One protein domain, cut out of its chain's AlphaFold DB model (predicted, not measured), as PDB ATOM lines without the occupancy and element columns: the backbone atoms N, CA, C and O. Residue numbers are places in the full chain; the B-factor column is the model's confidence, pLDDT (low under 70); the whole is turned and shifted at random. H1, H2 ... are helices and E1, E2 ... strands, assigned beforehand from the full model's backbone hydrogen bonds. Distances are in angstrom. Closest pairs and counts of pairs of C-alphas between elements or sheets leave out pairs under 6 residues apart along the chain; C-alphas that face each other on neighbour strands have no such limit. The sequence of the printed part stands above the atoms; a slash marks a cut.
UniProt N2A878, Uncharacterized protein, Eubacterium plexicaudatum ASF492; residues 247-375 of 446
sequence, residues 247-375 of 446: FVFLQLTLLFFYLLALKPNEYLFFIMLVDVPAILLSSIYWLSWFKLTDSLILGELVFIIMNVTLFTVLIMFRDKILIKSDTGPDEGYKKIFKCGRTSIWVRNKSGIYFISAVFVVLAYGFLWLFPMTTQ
ATOM      1  N   PHE A 247     267.142 192.502 127.144       79.94
ATOM      2  CA  PHE A 247     267.381 192.820 128.557       79.94
ATOM      3  C   PHE A 247     268.565 192.039 129.131       79.94
ATOM      4  O   PHE A 247     269.312 192.568 129.951       79.94
ATOM      5  N   VAL A 248     268.781 190.802 128.672       78.75
ATOM      6  CA  VAL A 248     269.939 189.990 129.075       78.75
ATOM      7  C   VAL A 248     271.238 190.629 128.582       78.75
ATOM      8  O   VAL A 248     272.178 190.786 129.360       78.75
ATOM      9  N   PHE A 249     271.283 191.046 127.315       76.94
ATOM     10  CA  PHE A 249     272.449 191.719 126.739       76.94
ATOM     11  C   PHE A 249     272.748 193.055 127.435       76.94
ATOM     12  O   PHE A 249     273.892 193.343 127.802       76.94
ATOM     13  N   LEU A 250     271.706 193.849 127.684       80.88
ATOM     14  CA  LEU A 250     271.822 195.124 128.381       80.88
ATOM     15  C   LEU A 250     272.296 194.924 129.829       80.88
ATOM     16  O   LEU A 250     273.149 195.668 130.309       80.88
ATOM     17  N   GLN A 251     271.831 193.869 130.506       84.25
ATOM     18  CA  GLN A 251     272.279 193.533 131.856       84.25
ATOM     19  C   GLN A 251     273.755 193.128 131.905       84.25
ATOM     20  O   GLN A 251     274.460 193.527 132.829       84.25
ATOM     21  N   LEU A 252     274.233 192.356 130.924       78.56
ATOM     22  CA  LEU A 252     275.653 192.005 130.813       78.56
ATOM     23  C   LEU A 252     276.517 193.253 130.598       78.56
ATOM     24  O   LEU A 252     277.559 193.398 131.235       78.56
ATOM     25  N   THR A 253     276.042 194.178 129.760       79.81
ATOM     26  CA  THR A 253     276.704 195.466 129.519       79.81
ATOM     27  C   THR A 253     276.776 196.292 130.802       79.81
ATOM     28  O   THR A 253     277.850 196.731 131.200       79.81
ATOM     29  N   LEU A 254     275.659 196.449 131.518       83.19
ATOM     30  CA  LEU A 254     275.625 197.192 132.779       83.19
ATOM     31  C   LEU A 254     276.469 196.534 133.878       83.19
ATOM     32  O   LEU A 254     277.127 197.236 134.643       83.19
ATOM     33  N   LEU A 255     276.513 195.196 133.935       84.38
ATOM     34  CA  LEU A 255     277.353 194.465 134.885       84.38
ATOM     35  C   LEU A 255     278.828 194.852 134.745       84.38
ATOM     36  O   LEU A 255     279.491 195.053 135.761       84.38
ATOM     37  N   PHE A 256     279.327 195.014 133.516       81.06
ATOM     38  CA  PHE A 256     280.688 195.494 133.277       81.06
ATOM     39  C   PHE A 256     280.928 196.859 133.940       81.06
ATOM     40  O   PHE A 256     281.862 196.993 134.732       81.06
ATOM     41  N   PHE A 257     280.052 197.841 133.711       80.50
ATOM     42  CA  PHE A 257     280.188 199.176 134.308       80.50
ATOM     43  C   PHE A 257     280.053 199.161 135.835       80.50
ATOM     44  O   PHE A 257     280.794 199.854 136.531       80.50
ATOM     45  N   TYR A 258     279.182 198.320 136.394       83.50
ATOM     46  CA  TYR A 258     279.093 198.152 137.846       83.50
ATOM     47  C   TYR A 258     280.362 197.555 138.455       83.50
ATOM     48  O   TYR A 258     280.767 197.960 139.545       83.50
ATOM     49  N   LEU A 259     281.029 196.629 137.759       79.62
ATOM     50  CA  LEU A 259     282.316 196.094 138.205       79.62
ATOM     51  C   LEU A 259     283.410 197.173 138.224       79.62
ATOM     52  O   LEU A 259     284.286 197.116 139.092       79.62
ATOM     53  N   LEU A 260     283.344 198.180 137.343       73.38
ATOM     54  CA  LEU A 260     284.266 199.325 137.371       73.38
ATOM     55  C   LEU A 260     284.139 200.127 138.675       73.38
ATOM     56  O   LEU A 260     285.154 200.548 139.228       73.38
ATOM     57  N   ALA A 261     282.931 200.257 139.234       74.19
ATOM     58  CA  ALA A 261     282.704 200.960 140.501       74.19
ATOM     59  C   ALA A 261     283.351 200.282 141.720       74.19
ATOM     60  O   ALA A 261     283.621 200.935 142.731       74.19
ATOM     61  N   LEU A 262     283.609 198.974 141.631       78.81
ATOM     62  CA  LEU A 262     284.263 198.208 142.693       78.81
ATOM     63  C   LEU A 262     285.784 198.397 142.697       78.81
ATOM     64  O   LEU A 262     286.445 198.045 143.676       78.81
ATOM     65  N   LYS A 263     286.362 198.938 141.618       75.06
ATOM     66  CA  LYS A 263     287.800 199.190 141.538       75.06
ATOM     67  C   LYS A 263     288.179 200.416 142.381       75.06
ATOM     68  O   LYS A 263     287.407 201.367 142.495       75.06
ATOM     69  N   PRO A 264     289.378 200.435 142.986       68.00
ATOM     70  CA  PRO A 264     289.805 201.550 143.829       68.00
ATOM     71  C   PRO A 264     290.020 202.858 143.048       68.00
ATOM     72  O   PRO A 264     289.929 203.927 143.643       68.00
ATOM     73  N   ASN A 265     290.228 202.797 141.732       68.62
ATOM     74  CA  ASN A 265     290.537 203.957 140.894       68.62
ATOM     75  C   ASN A 265     289.332 204.900 140.712       68.62
ATOM     76  O   ASN A 265     288.265 204.466 140.281       68.62
ATOM     77  N   GLU A 266     289.510 206.199 140.978       65.44
ATOM     78  CA  GLU A 266     288.427 207.194 140.881       65.44
ATOM     79  C   GLU A 266     287.913 207.400 139.452       65.44
ATOM     80  O   GLU A 266     286.706 207.503 139.255       65.44
ATOM     81  N   TYR A 267     288.788 207.393 138.442       63.69
ATOM     82  CA  TYR A 267     288.367 207.575 137.047       63.69
ATOM     83  C   TYR A 267     287.427 206.454 136.568       63.69
ATOM     84  O   TYR A 267     286.472 206.728 135.848       63.69
ATOM     85  N   LEU A 268     287.627 205.210 137.025       65.38
ATOM     86  CA  LEU A 268     286.737 204.079 136.720       65.38
ATOM     87  C   LEU A 268     285.360 204.239 137.374       65.38
ATOM     88  O   LEU A 268     284.344 203.863 136.793       65.38
ATOM     89  N   PHE A 269     285.319 204.831 138.569       70.06
ATOM     90  CA  PHE A 269     284.067 205.159 139.241       70.06
ATOM     91  C   PHE A 269     283.312 206.289 138.521       70.06
ATOM     92  O   PHE A 269     282.099 206.190 138.359       70.06
ATOM     93  N   PHE A 270     284.016 207.313 138.024       67.62
ATOM     94  CA  PHE A 270     283.410 208.369 137.203       67.62
ATOM     95  C   PHE A 270     282.817 207.836 135.894       67.62
ATOM     96  O   PHE A 270     281.718 208.247 135.533       67.62
ATOM     97  N   ILE A 271     283.499 206.899 135.227       69.06
ATOM     98  CA  ILE A 271     282.978 206.216 134.031       69.06
ATOM     99  C   ILE A 271     281.636 205.546 134.351       69.06
ATOM    100  O   ILE A 271     280.648 205.805 133.677       69.06
ATOM    101  N   MET A 272     281.550 204.773 135.441       81.62
ATOM    102  CA  MET A 272     280.281 204.165 135.867       81.62
ATOM    103  C   MET A 272     279.191 205.213 136.146       81.62
ATOM    104  O   MET A 272     278.046 205.033 135.728       81.62
ATOM    105  N   LEU A 273     279.542 206.311 136.824       72.19
ATOM    106  CA  LEU A 273     278.603 207.364 137.218       72.19
ATOM    107  C   LEU A 273     277.971 208.085 136.017       72.19
ATOM    108  O   LEU A 273     276.831 208.533 136.119       72.19
ATOM    109  N   VAL A 274     278.690 208.179 134.897       68.75
ATOM    110  CA  VAL A 274     278.210 208.798 133.651       68.75
ATOM    111  C   VAL A 274     277.533 207.773 132.741       68.75
ATOM    112  O   VAL A 274     276.413 208.006 132.279       68.75
ATOM    113  N   ASP A 275     278.175 206.629 132.515       73.62
ATOM    114  CA  ASP A 275     277.762 205.691 131.471       73.62
ATOM    115  C   ASP A 275     276.529 204.879 131.871       73.62
ATOM    116  O   ASP A 275     275.660 204.647 131.034       73.62
ATOM    117  N   VAL A 276     276.381 204.492 133.144       79.25
ATOM    118  CA  VAL A 276     275.202 203.720 133.578       79.25
ATOM    119  C   VAL A 276     273.902 204.515 133.388       79.25
ATOM    120  O   VAL A 276     272.990 203.985 132.749       79.25
ATOM    121  N   PRO A 277     273.773 205.772 133.864       74.62
ATOM    122  CA  PRO A 277     272.581 206.572 133.588       74.62
ATOM    123  C   PRO A 277     272.353 206.812 132.096       74.62
ATOM    124  O   PRO A 277     271.209 206.752 131.647       74.62
ATOM    125  N   ALA A 278     273.417 207.050 131.322       69.69
ATOM    126  CA  ALA A 278     273.309 207.256 129.880       69.69
ATOM    127  C   ALA A 278     272.756 206.012 129.168       69.69
ATOM    128  O   ALA A 278     271.840 206.134 128.353       69.69
ATOM    129  N   ILE A 279     273.251 204.817 129.513       76.44
ATOM    130  CA  ILE A 279     272.766 203.539 128.976       76.44
ATOM    131  C   ILE A 279     271.304 203.318 129.369       76.44
ATOM    132  O   ILE A 279     270.495 202.986 128.508       76.44
ATOM    133  N   LEU A 280     270.940 203.545 130.636       76.69
ATOM    134  CA  LEU A 280     269.564 203.372 131.111       76.69
ATOM    135  C   LEU A 280     268.590 204.315 130.389       76.69
ATOM    136  O   LEU A 280     267.621 203.833 129.805       76.69
ATOM    137  N   LEU A 281     268.874 205.622 130.341       72.19
ATOM    138  CA  LEU A 281     268.046 206.602 129.622       72.19
ATOM    139  C   LEU A 281     267.911 206.260 128.138       72.19
ATOM    140  O   LEU A 281     266.800 206.233 127.610       72.19
ATOM    141  N   SER A 282     269.034 205.972 127.477       71.62
ATOM    142  CA  SER A 282     269.050 205.668 126.043       71.62
ATOM    143  C   SER A 282     268.288 204.382 125.742       71.62
ATOM    144  O   SER A 282     267.549 204.326 124.765       71.62
ATOM    145  N   SER A 283     268.419 203.365 126.600       75.19
ATOM    146  CA  SER A 283     267.728 202.086 126.432       75.19
ATOM    147  C   SER A 283     266.211 202.219 126.545       75.19
ATOM    148  O   SER A 283     265.516 201.677 125.696       75.19
ATOM    149  N   ILE A 284     265.699 202.981 127.516       73.44
ATOM    150  CA  ILE A 284     264.256 203.222 127.695       73.44
ATOM    151  C   ILE A 284     263.708 204.038 126.528       73.44
ATOM    152  O   ILE A 284     262.675 203.708 125.948       73.44
ATOM    153  N   TYR A 285     264.422 205.101 126.152       72.50
ATOM    154  CA  TYR A 285     264.028 205.918 125.013       72.50
ATOM    155  C   TYR A 285     263.950 205.079 123.735       72.50
ATOM    156  O   TYR A 285     262.958 205.148 123.014       72.50
ATOM    157  N   TRP A 286     264.948 204.233 123.491       73.69
ATOM    158  CA  TRP A 286     264.958 203.343 122.338       73.69
ATOM    159  C   TRP A 286     263.853 202.278 122.412       73.69
ATOM    160  O   TRP A 286     263.166 202.052 121.419       73.69
ATOM    161  N   LEU A 287     263.602 201.688 123.588       73.25
ATOM    162  CA  LEU A 287     262.518 200.724 123.821       73.25
ATOM    163  C   LEU A 287     261.131 201.308 123.529       73.25
ATOM    164  O   LEU A 287     260.279 200.599 122.999       73.25
ATOM    165  N   SER A 288     260.923 202.604 123.785       71.81
ATOM    166  CA  SER A 288     259.654 203.289 123.495       71.81
ATOM    167  C   SER A 288     259.268 203.294 122.005       71.81
ATOM    168  O   SER A 288     258.134 203.628 121.652       71.81
ATOM    169  N   TRP A 289     260.198 202.939 121.113       70.88
ATOM    170  CA  TRP A 289     259.950 202.861 119.674       70.88
ATOM    171  C   TRP A 289     259.423 201.497 119.220       70.88
ATOM    172  O   TRP A 289     258.899 201.405 118.109       70.88
ATOM    173  N   PHE A 290     259.522 200.469 120.063       72.62
ATOM    174  CA  PHE A 290     259.082 199.109 119.766       72.62
ATOM    175  C   PHE A 290     257.651 198.865 120.244       72.62
ATOM    176  O   PHE A 290     257.150 199.521 121.160       72.62
ATOM    177  N   LYS A 291     256.986 197.877 119.641       69.50
ATOM    178  CA  LYS A 291     255.731 197.350 120.175       69.50
ATOM    179  C   LYS A 291     256.048 196.514 121.413       69.50
ATOM    180  O   LYS A 291     256.726 195.492 121.321       69.50
ATOM    181  N   LEU A 292     255.574 196.963 122.570       65.25
ATOM    182  CA  LEU A 292     255.790 196.282 123.841       65.25
ATOM    183  C   LEU A 292     254.571 195.421 124.179       65.25
ATOM    184  O   LEU A 292     253.449 195.913 124.220       65.25
ATOM    185  N   THR A 293     254.797 194.134 124.429       69.81
ATOM    186  CA  THR A 293     253.804 193.253 125.055       69.81
ATOM    187  C   THR A 293     253.774 193.489 126.565       69.81
ATOM    188  O   THR A 293     254.783 193.895 127.145       69.81
ATOM    189  N   ASP A 294     252.679 193.137 127.244       68.75
ATOM    190  CA  ASP A 294     252.565 193.250 128.713       68.75
ATOM    191  C   ASP A 294     253.727 192.579 129.468       68.75
ATOM    192  O   ASP A 294     254.210 193.070 130.491       68.75
ATOM    193  N   SER A 295     254.231 191.461 128.939       70.81
ATOM    194  CA  SER A 295     255.386 190.752 129.493       70.81
ATOM    195  C   SER A 295     256.701 191.523 129.341       70.81
ATOM    196  O   SER A 295     257.534 191.489 130.249       70.81
ATOM    197  N   LEU A 296     256.893 192.233 128.225       73.94
ATOM    198  CA  LEU A 296     258.051 193.101 128.002       73.94
ATOM    199  C   LEU A 296     257.967 194.359 128.862       73.94
ATOM    200  O   LEU A 296     258.988 194.766 129.405       73.94
ATOM    201  N   ILE A 297     256.765 194.905 129.061       73.06
ATOM    202  CA  ILE A 297     256.520 196.037 129.964       73.06
ATOM    203  C   ILE A 297     256.925 195.677 131.397       73.06
ATOM    204  O   ILE A 297     257.671 196.411 132.048       73.06
ATOM    205  N   LEU A 298     256.481 194.519 131.894       75.19
ATOM    206  CA  LEU A 298     256.881 194.049 133.220       75.19
ATOM    207  C   LEU A 298     258.397 193.803 133.296       75.19
ATOM    208  O   LEU A 298     259.029 194.149 134.295       75.19
ATOM    209  N   GLY A 299     258.980 193.227 132.241       79.12
ATOM    210  CA  GLY A 299     260.422 193.005 132.129       79.12
ATOM    211  C   GLY A 299     261.231 194.302 132.195       79.12
ATOM    212  O   GLY A 299     262.194 194.380 132.956       79.12
ATOM    213  N   GLU A 300     260.803 195.329 131.464       77.56
ATOM    214  CA  GLU A 300     261.398 196.664 131.465       77.56
ATOM    215  C   GLU A 300     261.334 197.301 132.858       77.56
ATOM    216  O   GLU A 300     262.351 197.761 133.380       77.56
ATOM    217  N   LEU A 301     260.171 197.252 133.515       76.25
ATOM    218  CA  LEU A 301     259.997 197.801 134.859       76.25
ATOM    219  C   LEU A 301     260.941 197.136 135.873       76.25
ATOM    220  O   LEU A 301     261.628 197.821 136.637       76.25
ATOM    221  N   VAL A 302     261.000 195.801 135.871       81.25
ATOM    222  CA  VAL A 302     261.900 195.036 136.749       81.25
ATOM    223  C   VAL A 302     263.358 195.384 136.458       81.25
ATOM    224  O   VAL A 302     264.136 195.609 137.389       81.25
ATOM    225  N   PHE A 303     263.722 195.474 135.178       84.12
ATOM    226  CA  PHE A 303     265.062 195.836 134.740       84.12
ATOM    227  C   PHE A 303     265.480 197.222 135.256       84.12
ATOM    228  O   PHE A 303     266.569 197.362 135.821       84.12
ATOM    229  N   ILE A 304     264.614 198.231 135.136       77.69
ATOM    230  CA  ILE A 304     264.884 199.599 135.601       77.69
ATOM    231  C   ILE A 304     265.034 199.636 137.121       77.69
ATOM    232  O   ILE A 304     266.041 200.137 137.625       77.69
ATOM    233  N   ILE A 305     264.066 199.084 137.863       77.50
ATOM    234  CA  ILE A 305     264.080 199.098 139.335       77.50
ATOM    235  C   ILE A 305     265.361 198.447 139.855       77.50
ATOM    236  O   ILE A 305     266.033 199.004 140.729       77.50
ATOM    237  N   MET A 306     265.726 197.291 139.303       84.50
ATOM    238  CA  MET A 306     266.929 196.568 139.696       84.50
ATOM    239  C   MET A 306     268.193 197.398 139.448       84.50
ATOM    240  O   MET A 306     269.018 197.536 140.353       84.50
ATOM    241  N   ASN A 307     268.342 197.981 138.255       85.19
ATOM    242  CA  ASN A 307     269.549 198.714 137.878       85.19
ATOM    243  C   ASN A 307     269.682 200.062 138.598       85.19
ATOM    244  O   ASN A 307     270.761 200.371 139.098       85.19
ATOM    245  N   VAL A 308     268.598 200.824 138.760       78.44
ATOM    246  CA  VAL A 308     268.614 202.074 139.543       78.44
ATOM    247  C   VAL A 308     268.941 201.798 141.012       78.44
ATOM    248  O   VAL A 308     269.731 202.525 141.625       78.44
ATOM    249  N   THR A 309     268.390 200.717 141.576       78.94
ATOM    250  CA  THR A 309     268.706 200.296 142.948       78.94
ATOM    251  C   THR A 309     270.179 199.921 143.071       78.94
ATOM    252  O   THR A 309     270.858 200.408 143.973       78.94
ATOM    253  N   LEU A 310     270.697 199.095 142.157       84.81
ATOM    254  CA  LEU A 310     272.094 198.661 142.171       84.81
ATOM    255  C   LEU A 310     273.062 199.840 142.011       84.81
ATOM    256  O   LEU A 310     273.992 199.972 142.807       84.81
ATOM    257  N   PHE A 311     272.808 200.727 141.048       83.06
ATOM    258  CA  PHE A 311     273.568 201.958 140.831       83.06
ATOM    259  C   PHE A 311     273.631 202.820 142.100       83.06
ATOM    260  O   PHE A 311     274.714 203.179 142.567       83.06
ATOM    261  N   THR A 312     272.475 203.073 142.721       78.94
ATOM    262  CA  THR A 312     272.379 203.851 143.965       78.94
ATOM    263  C   THR A 312     273.162 203.192 145.098       78.94
ATOM    264  O   THR A 312     273.925 203.851 145.804       78.94
ATOM    265  N   VAL A 313     272.995 201.879 145.273       80.38
ATOM    266  CA  VAL A 313     273.673 201.114 146.323       80.38
ATOM    267  C   VAL A 313     275.190 201.185 146.157       80.38
ATOM    268  O   VAL A 313     275.896 201.381 147.146       80.38
ATOM    269  N   LEU A 314     275.702 201.081 144.928       82.06
ATOM    270  CA  LEU A 314     277.136 201.176 144.647       82.06
ATOM    271  C   LEU A 314     277.705 202.560 144.975       82.06
ATOM    272  O   LEU A 314     278.755 202.634 145.615       82.06
ATOM    273  N   ILE A 315     277.002 203.641 144.622       79.75
ATOM    274  CA  ILE A 315     277.389 205.007 145.014       79.75
ATOM    275  C   ILE A 315     277.419 205.130 146.539       79.75
ATOM    276  O   ILE A 315     278.414 205.560 147.117       79.75
ATOM    277  N   MET A 316     276.366 204.667 147.214       78.00
ATOM    278  CA  MET A 316     276.287 204.722 148.673       78.00
ATOM    279  C   MET A 316     277.398 203.910 149.358       78.00
ATOM    280  O   MET A 316     277.887 204.329 150.409       78.00
ATOM    281  N   PHE A 317     277.812 202.768 148.801       78.25
ATOM    282  CA  PHE A 317     278.969 202.019 149.298       78.25
ATOM    283  C   PHE A 317     280.278 202.779 149.075       78.25
ATOM    284  O   PHE A 317     281.109 202.840 149.984       78.25
ATOM    285  N   ARG A 318     280.458 203.383 147.894       78.12
ATOM    286  CA  ARG A 318     281.663 204.147 147.557       78.12
ATOM    287  C   ARG A 318     281.841 205.361 148.465       78.12
ATOM    288  O   ARG A 318     282.919 205.550 149.025       78.12
ATOM    289  N   ASP A 319     280.764 206.101 148.699       73.62
ATOM    290  CA  ASP A 319     280.746 207.290 149.556       73.62
ATOM    291  C   ASP A 319     280.715 206.947 151.055       73.62
ATOM    292  O   ASP A 319     280.547 207.823 151.911       73.62
ATOM    293  N   LYS A 320     280.873 205.659 151.401       76.00
ATOM    294  CA  LYS A 320     280.857 205.126 152.772       76.00
ATOM    295  C   LYS A 320     279.577 205.479 153.532       76.00
ATOM    296  O   LYS A 320     279.559 205.537 154.762       76.00
ATOM    297  N   ILE A 321     278.488 205.721 152.810       75.12
ATOM    298  CA  ILE A 321     277.157 205.935 153.371       75.12
ATOM    299  C   ILE A 321     276.586 204.594 153.827       75.12
ATOM    300  O   ILE A 321     276.031 204.517 154.925       75.12
ATOM    301  N   LEU A 322     276.765 203.558 153.002       73.88
ATOM    302  CA  LEU A 322     276.545 202.153 153.324       73.88
ATOM    303  C   LEU A 322     277.876 201.496 153.690       73.88
ATOM    304  O   LEU A 322     278.853 201.600 152.953       73.88
ATOM    305  N   ILE A 323     277.905 200.778 154.810       79.19
ATOM    306  CA  ILE A 323     279.066 199.990 155.232       79.19
ATOM    307  C   ILE A 323     278.608 198.579 155.581       79.19
ATOM    308  O   ILE A 323     277.635 198.383 156.311       79.19
ATOM    309  N   LYS A 324     279.342 197.584 155.083       77.12
ATOM    310  CA  LYS A 324     279.206 196.186 155.491       77.12
ATOM    311  C   LYS A 324     280.258 195.900 156.565       77.12
ATOM    312  O   LYS A 324     281.447 195.953 156.272       77.12
ATOM    313  N   SER A 325     279.831 195.649 157.803       76.06
ATOM    314  CA  SER A 325     280.731 195.402 158.941       76.06
ATOM    315  C   SER A 325     280.136 194.395 159.930       76.06
ATOM    316  O   SER A 325     278.922 194.392 160.174       76.06
ATOM    317  N   ASP A 326     281.005 193.563 160.503       72.12
ATOM    318  CA  ASP A 326     280.676 192.544 161.510       72.12
ATOM    319  C   ASP A 326     280.595 193.143 162.919       72.12
ATOM    320  O   ASP A 326     279.730 192.763 163.707       72.12
ATOM    321  N   THR A 327     281.459 194.114 163.220       69.75
ATOM    322  CA  THR A 327     281.630 194.705 164.559       69.75
ATOM    323  C   THR A 327     280.874 196.017 164.755       69.75
ATOM    324  O   THR A 327     280.799 196.514 165.873       69.75
ATOM    325  N   GLY A 328     280.269 196.550 163.689       63.41
ATOM    326  CA  GLY A 328     279.676 197.887 163.682       63.41
ATOM    327  C   GLY A 328     280.728 198.971 163.406       63.41
ATOM    328  O   GLY A 328     281.855 198.852 163.884       63.41
ATOM    329  N   PRO A 329     280.421 199.977 162.568       71.50
ATOM    330  CA  PRO A 329     281.279 201.146 162.385       71.50
ATOM    331  C   PRO A 329     281.133 202.144 163.555       71.50
ATOM    332  O   PRO A 329     280.242 201.983 164.389       71.50
ATOM    333  N   ASP A 330     281.999 203.163 163.594       66.25
ATOM    334  CA  ASP A 330     282.005 204.248 164.594       66.25
ATOM    335  C   ASP A 330     280.660 205.012 164.704       66.25
ATOM    336  O   ASP A 330     279.732 204.820 163.909       66.25
ATOM    337  N   GLU A 331     280.553 205.915 165.691       68.56
ATOM    338  CA  GLU A 331     279.355 206.727 165.957       68.56
ATOM    339  C   GLU A 331     278.769 207.389 164.694       68.56
ATOM    340  O   GLU A 331     279.461 207.990 163.871       68.56
ATOM    341  N   GLY A 332     277.440 207.317 164.558       69.19
ATOM    342  CA  GLY A 332     276.702 207.963 163.466       69.19
ATOM    343  C   GLY A 332     276.161 207.024 162.386       69.19
ATOM    344  O   GLY A 332     275.640 207.518 161.382       69.19
ATOM    345  N   TYR A 333     276.217 205.704 162.584       73.44
ATOM    346  CA  TYR A 333     275.596 204.709 161.707       73.44
ATOM    347  C   TYR A 333     274.492 203.917 162.417       73.44
ATOM    348  O   TYR A 333     274.610 203.549 163.582       73.44
ATOM    349  N   LYS A 334     273.416 203.612 161.689       75.06
ATOM    350  CA  LYS A 334     272.310 202.766 162.142       75.06
ATOM    351  C   LYS A 334     272.320 201.452 161.371       75.06
ATOM    352  O   LYS A 334     272.419 201.440 160.144       75.06
ATOM    353  N   LYS A 335     272.199 200.337 162.085       75.56
ATOM    354  CA  LYS A 335     272.042 199.013 161.478       75.56
ATOM    355  C   LYS A 335     270.683 198.919 160.788       75.56
ATOM    356  O   LYS A 335     269.664 199.158 161.432       75.56
ATOM    357  N   ILE A 336     270.675 198.553 159.507       73.75
ATOM    358  CA  ILE A 336     269.434 198.379 158.736       73.75
ATOM    359  C   ILE A 336     269.136 196.901 158.500       73.75
ATOM    360  O   ILE A 336     268.005 196.465 158.682       73.75
ATOM    361  N   PHE A 337     270.145 196.118 158.115       76.88
ATOM    362  CA  PHE A 337     269.938 194.739 157.678       76.88
ATOM    363  C   PHE A 337     271.058 193.815 158.167       76.88
ATOM    364  O   PHE A 337     272.211 194.231 158.289       76.88
ATOM    365  N   LYS A 338     270.734 192.549 158.451       72.69
ATOM    366  CA  LYS A 338     271.711 191.511 158.818       72.69
ATOM    367  C   LYS A 338     271.809 190.496 157.680       72.69
ATOM    368  O   LYS A 338     270.823 189.847 157.359       72.69
ATOM    369  N   CYS A 339     272.998 190.337 157.104       64.69
ATOM    370  CA  CYS A 339     273.286 189.378 156.039       64.69
ATOM    371  C   CYS A 339     274.363 188.391 156.524       64.69
ATOM    372  O   CYS A 339     275.564 188.677 156.496       64.69
ATOM    373  N   GLY A 340     273.931 187.235 157.034       75.31
ATOM    374  CA  GLY A 340     274.829 186.230 157.612       75.31
ATOM    375  C   GLY A 340     275.567 186.739 158.860       75.31
ATOM    376  O   GLY A 340     274.934 187.188 159.821       75.31
ATOM    377  N   ARG A 341     276.908 186.654 158.851       70.94
ATOM    378  CA  ARG A 341     277.783 187.188 159.921       70.94
ATOM    379  C   ARG A 341     277.956 188.710 159.858       70.94
ATOM    380  O   ARG A 341     278.247 189.322 160.879       70.94
ATOM    381  N   THR A 342     277.670 189.305 158.703       67.62
ATOM    382  CA  THR A 342     277.861 190.734 158.436       67.62
ATOM    383  C   THR A 342     276.564 191.518 158.609       67.62
ATOM    384  O   THR A 342     275.469 191.011 158.353       67.62
ATOM    385  N   SER A 343     276.656 192.774 159.046       77.75
ATOM    386  CA  SER A 343     275.515 193.697 159.082       77.75
ATOM    387  C   SER A 343     275.751 194.869 158.128       77.75
ATOM    388  O   SER A 343     276.884 195.309 157.946       77.75
ATOM    389  N   ILE A 344     274.679 195.352 157.504       76.88
ATOM    390  CA  ILE A 344     274.683 196.558 156.674       76.88
ATOM    391  C   ILE A 344     274.256 197.735 157.551       76.88
ATOM    392  O   ILE A 344     273.196 197.707 158.189       76.88
ATOM    393  N   TRP A 345     275.095 198.762 157.566       78.31
ATOM    394  CA  TRP A 345     274.957 199.964 158.375       78.31
ATOM    395  C   TRP A 345     274.836 201.187 157.470       78.31
ATOM    396  O   TRP A 345     275.529 201.271 156.459       78.31
ATOM    397  N   VAL A 346     273.983 202.141 157.844       75.06
ATOM    398  CA  VAL A 346     273.761 203.391 157.100       75.06
ATOM    399  C   VAL A 346     274.030 204.599 157.967       75.06
ATOM    400  O   VAL A 346     273.590 204.660 159.112       75.06
ATOM    401  N   ARG A 347     274.709 205.597 157.404       76.12
ATOM    402  CA  ARG A 347     274.995 206.858 158.089       76.12
ATOM    403  C   ARG A 347     273.711 207.656 158.358       76.12
ATOM    404  O   ARG A 347     272.945 207.926 157.430       76.12
ATOM    405  N   ASN A 348     273.521 208.113 159.600       59.69
ATOM    406  CA  ASN A 348     272.312 208.772 160.138       59.69
ATOM    407  C   ASN A 348     271.913 210.111 159.460       59.69
ATOM    408  O   ASN A 348     270.938 210.729 159.873       59.69
ATOM    409  N   LYS A 349     272.637 210.581 158.430       56.00
ATOM    410  CA  LYS A 349     272.387 211.854 157.714       56.00
ATOM    411  C   LYS A 349     272.251 211.713 156.187       56.00
ATOM    412  O   LYS A 349     272.515 212.659 155.457       56.00
ATOM    413  N   SER A 350     271.856 210.546 155.681       55.56
ATOM    414  CA  SER A 350     271.858 210.256 154.233       55.56
ATOM    415  C   SER A 350     270.493 210.331 153.531       55.56
ATOM    416  O   SER A 350     270.338 209.791 152.439       55.56
ATOM    417  N   GLY A 351     269.509 211.033 154.110       55.00
ATOM    418  CA  GLY A 351     268.152 211.135 153.545       55.00
ATOM    419  C   GLY A 351     268.106 211.646 152.099       55.00
ATOM    420  O   GLY A 351     267.284 211.178 151.321       55.00
ATOM    421  N   ILE A 352     269.039 212.525 151.713       55.62
ATOM    422  CA  ILE A 352     269.143 213.058 150.347       55.62
ATOM    423  C   ILE A 352     269.364 211.952 149.314       55.62
ATOM    424  O   ILE A 352     268.687 211.962 148.301       55.62
ATOM    425  N   TYR A 353     270.219 210.960 149.569       56.34
ATOM    426  CA  TYR A 353     270.504 209.906 148.585       56.34
ATOM    427  C   TYR A 353     269.311 208.975 148.370       56.34
ATOM    428  O   TYR A 353     269.025 208.582 147.243       56.34
ATOM    429  N   PHE A 354     268.576 208.672 149.443       57.81
ATOM    430  CA  PHE A 354     267.344 207.893 149.354       57.81
ATOM    431  C   PHE A 354     266.249 208.665 148.605       57.81
ATOM    432  O   PHE A 354     265.600 208.114 147.722       57.81
ATOM    433  N   ILE A 355     266.089 209.959 148.902       58.06
ATOM    434  CA  ILE A 355     265.142 210.836 148.202       58.06
ATOM    435  C   ILE A 355     265.539 211.001 146.730       58.06
ATOM    436  O   ILE A 355     264.672 210.927 145.870       58.06
ATOM    437  N   SER A 356     266.828 211.158 146.418       57.25
ATOM    438  CA  SER A 356     267.336 211.242 145.046       57.25
ATOM    439  C   SER A 356     267.100 209.947 144.273       57.25
ATOM    440  O   SER A 356     266.661 210.012 143.134       57.25
ATOM    441  N   ALA A 357     267.310 208.777 144.880       59.06
ATOM    442  CA  ALA A 357     267.021 207.497 144.235       59.06
ATOM    443  C   ALA A 357     265.522 207.315 143.958       59.06
ATOM    444  O   ALA A 357     265.141 206.927 142.858       59.06
ATOM    445  N   VAL A 358     264.661 207.666 144.920       62.94
ATOM    446  CA  VAL A 358     263.201 207.661 144.734       62.94
ATOM    447  C   VAL A 358     262.782 208.666 143.661       62.94
ATOM    448  O   VAL A 358     261.959 208.340 142.815       62.94
ATOM    449  N   PHE A 359     263.372 209.862 143.645       63.97
ATOM    450  CA  PHE A 359     263.107 210.873 142.624       63.97
ATOM    451  C   PHE A 359     263.533 210.400 141.237       63.97
ATOM    452  O   PHE A 359     262.802 210.610 140.283       63.97
ATOM    453  N   VAL A 360     264.671 209.714 141.125       63.50
ATOM    454  CA  VAL A 360     265.128 209.105 139.873       63.50
ATOM    455  C   VAL A 360     264.138 208.030 139.419       63.50
ATOM    456  O   VAL A 360     263.682 208.093 138.285       63.50
ATOM    457  N   VAL A 361     263.711 207.113 140.296       61.81
ATOM    458  CA  VAL A 361     262.681 206.103 139.973       61.81
ATOM    459  C   VAL A 361     261.361 206.754 139.538       61.81
ATOM    460  O   VAL A 361     260.765 206.318 138.558       61.81
ATOM    461  N   LEU A 362     260.917 207.815 140.218       62.12
ATOM    462  CA  LEU A 362     259.698 208.547 139.865       62.12
ATOM    463  C   LEU A 362     259.841 209.316 138.548       62.12
ATOM    464  O   LEU A 362     258.928 209.282 137.732       62.12
ATOM    465  N   ALA A 363     260.980 209.969 138.311       60.03
ATOM    466  CA  ALA A 363     261.280 210.659 137.060       60.03
ATOM    467  C   ALA A 363     261.335 209.672 135.886       60.03
ATOM    468  O   ALA A 363     260.811 209.969 134.815       60.03
ATOM    469  N   TYR A 364     261.881 208.473 136.102       58.34
ATOM    470  CA  TYR A 364     261.840 207.385 135.127       58.34
ATOM    471  C   TYR A 364     260.425 206.849 134.907       58.34
ATOM    472  O   TYR A 364     260.032 206.656 133.762       58.34
ATOM    473  N   GLY A 365     259.628 206.679 135.966       58.84
ATOM    474  CA  GLY A 365     258.209 206.337 135.842       58.84
ATOM    475  C   GLY A 365     257.433 207.381 135.034       58.84
ATOM    476  O   GLY A 365     256.621 207.025 134.186       58.84
ATOM    477  N   PHE A 366     257.743 208.667 135.219       57.19
ATOM    478  CA  PHE A 366     257.189 209.757 134.416       57.19
ATOM    479  C   PHE A 366     257.640 209.693 132.954       57.19
ATOM    480  O   PHE A 366     256.802 209.814 132.069       57.19
ATOM    481  N   LEU A 367     258.928 209.462 132.684       56.47
ATOM    482  CA  LEU A 367     259.448 209.289 131.322       56.47
ATOM    483  C   LEU A 367     258.881 208.046 130.618       56.47
ATOM    484  O   LEU A 367     258.821 208.035 129.396       56.47
ATOM    485  N   TRP A 368     258.444 207.034 131.368       54.16
ATOM    486  CA  TRP A 368     257.748 205.853 130.853       54.16
ATOM    487  C   TRP A 368     256.259 206.124 130.567       54.16
ATOM    488  O   TRP A 368     255.744 205.761 129.510       54.16
ATOM    489  N   LEU A 369     255.564 206.835 131.463       56.75
ATOM    490  CA  LEU A 369     254.161 207.232 131.277       56.75
ATOM    491  C   LEU A 369     253.978 208.306 130.197       56.75
ATOM    492  O   LEU A 369     252.922 208.371 129.565       56.75
ATOM    493  N   PHE A 370     254.975 209.162 129.971       53.34
ATOM    494  CA  PHE A 370     254.828 210.312 129.082       53.34
ATOM    495  C   PHE A 370     254.626 209.908 127.608       53.34
ATOM    496  O   PHE A 370     253.632 210.339 127.030       53.34
ATOM    497  N   PRO A 371     255.432 209.024 126.983       51.19
ATOM    498  CA  PRO A 371     255.195 208.574 125.608       51.19
ATOM    499  C   PRO A 371     253.889 207.788 125.447       51.19
ATOM    500  O   PRO A 371     253.256 207.875 124.401       51.19
ATOM    501  N   MET A 372     253.471 207.036 126.471       50.62
ATOM    502  CA  MET A 372     252.208 206.283 126.459       50.62
ATOM    503  C   MET A 372     250.987 207.212 126.503       50.62
ATOM    504  O   MET A 372     249.992 206.939 125.844       50.62
ATOM    505  N   THR A 373     251.063 208.320 127.247       51.25
ATOM    506  CA  THR A 373     249.944 209.268 127.417       51.25
ATOM    507  C   THR A 373     249.925 210.401 126.387       51.25
ATOM    508  O   THR A 373     248.910 211.081 126.254       51.25
ATOM    509  N   THR A 374     251.018 210.609 125.644       55.72
ATOM    510  CA  THR A 374     251.162 211.725 124.688       55.72
ATOM    511  C   THR A 374     251.175 211.306 123.223       55.72
ATOM    512  O   THR A 374     251.311 212.167 122.358       55.72
ATOM    513  N   GLN A 375     251.022 210.018 122.903       64.62
ATOM    514  CA  GLN A 375     250.868 209.616 121.507       64.62
ATOM    515  C   GLN A 375     249.572 210.199 120.938       64.62
ATOM    516  O   GLN A 375     248.473 209.895 121.404       64.62
TER     517      GLN A 375
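AT A GLANCE: This is residues 247 to 375 of the 446 residues of an uncharacterized protein of Eubacterium plexicaudatum ASF492 (UniProt N2A878). A small twisted sheet of three strands makes a head at one end of an up-and-down bundle of four helices, where H3 leads into the sheet and H4 leads out of it. H3 runs through the middle of the bundle, with the H1 and H2 hairpin on one side and H4 on the other. The printed part has 129 residues, in the order H1 H2 H3 E1 E2 E3 H4, mostly helix; the antiparallel sheet runs E1 E3 E2. It is elongated, 53 by 28 by 26 A, and only just loose, close to compact, with a radius of gyration of the C-alphas of 16.9 A.

IN THESE COORDINATES: E1 is residues 322 to 325, E2 333 to 339 and E3 342 to 347. H3, residues 294 to 318, is 36.3 A long. H1, residues 247 to 261, is 21.1 A long and begins at C-alpha (267.381, 192.820, 128.557). H2, residues 266 to 287, is 31.7 A long. H4, residues 351 to 374, is 33.5 A long and ends at C-alpha (251.162, 211.725, 124.688).

HOW THE PARTS SIT: In E1 and E3, N 323 and O 345 are within hydrogen-bond range at 2.9 A; in the hairpin E2 and E3, N 344 and O 337 at 2.8 A. H3 only grazes the sheet, with residues 313 to 317. H3 touches H4 with residues 305 to 316 alone, the closest C-alphas being those of Thr 312 and Ala 357, 6.5 A, at a shallow tilt of 24 degrees, opposite ways. H3 touches H1, closest at the C-alphas of Leu 314 and Ala 261, 6.9 A. H1 touches H2, closest at the C-alphas of Ala 261 and Phe 269, 4.6 A. H1 and H4 are apart. Every O i to N i+4 pair is within range in H3, 10 of 11 in H1, 17 of 18 in H2 and 18 of 20 in H4.

THE WHOLE: The C-alphas of Thr 327 and Gln 375, the two farthest apart, are 55.0 A apart. The printed part has no cut and no long link. Mean pLDDT of the printed part is 71.3; residues 348 to 375 are among those under 70.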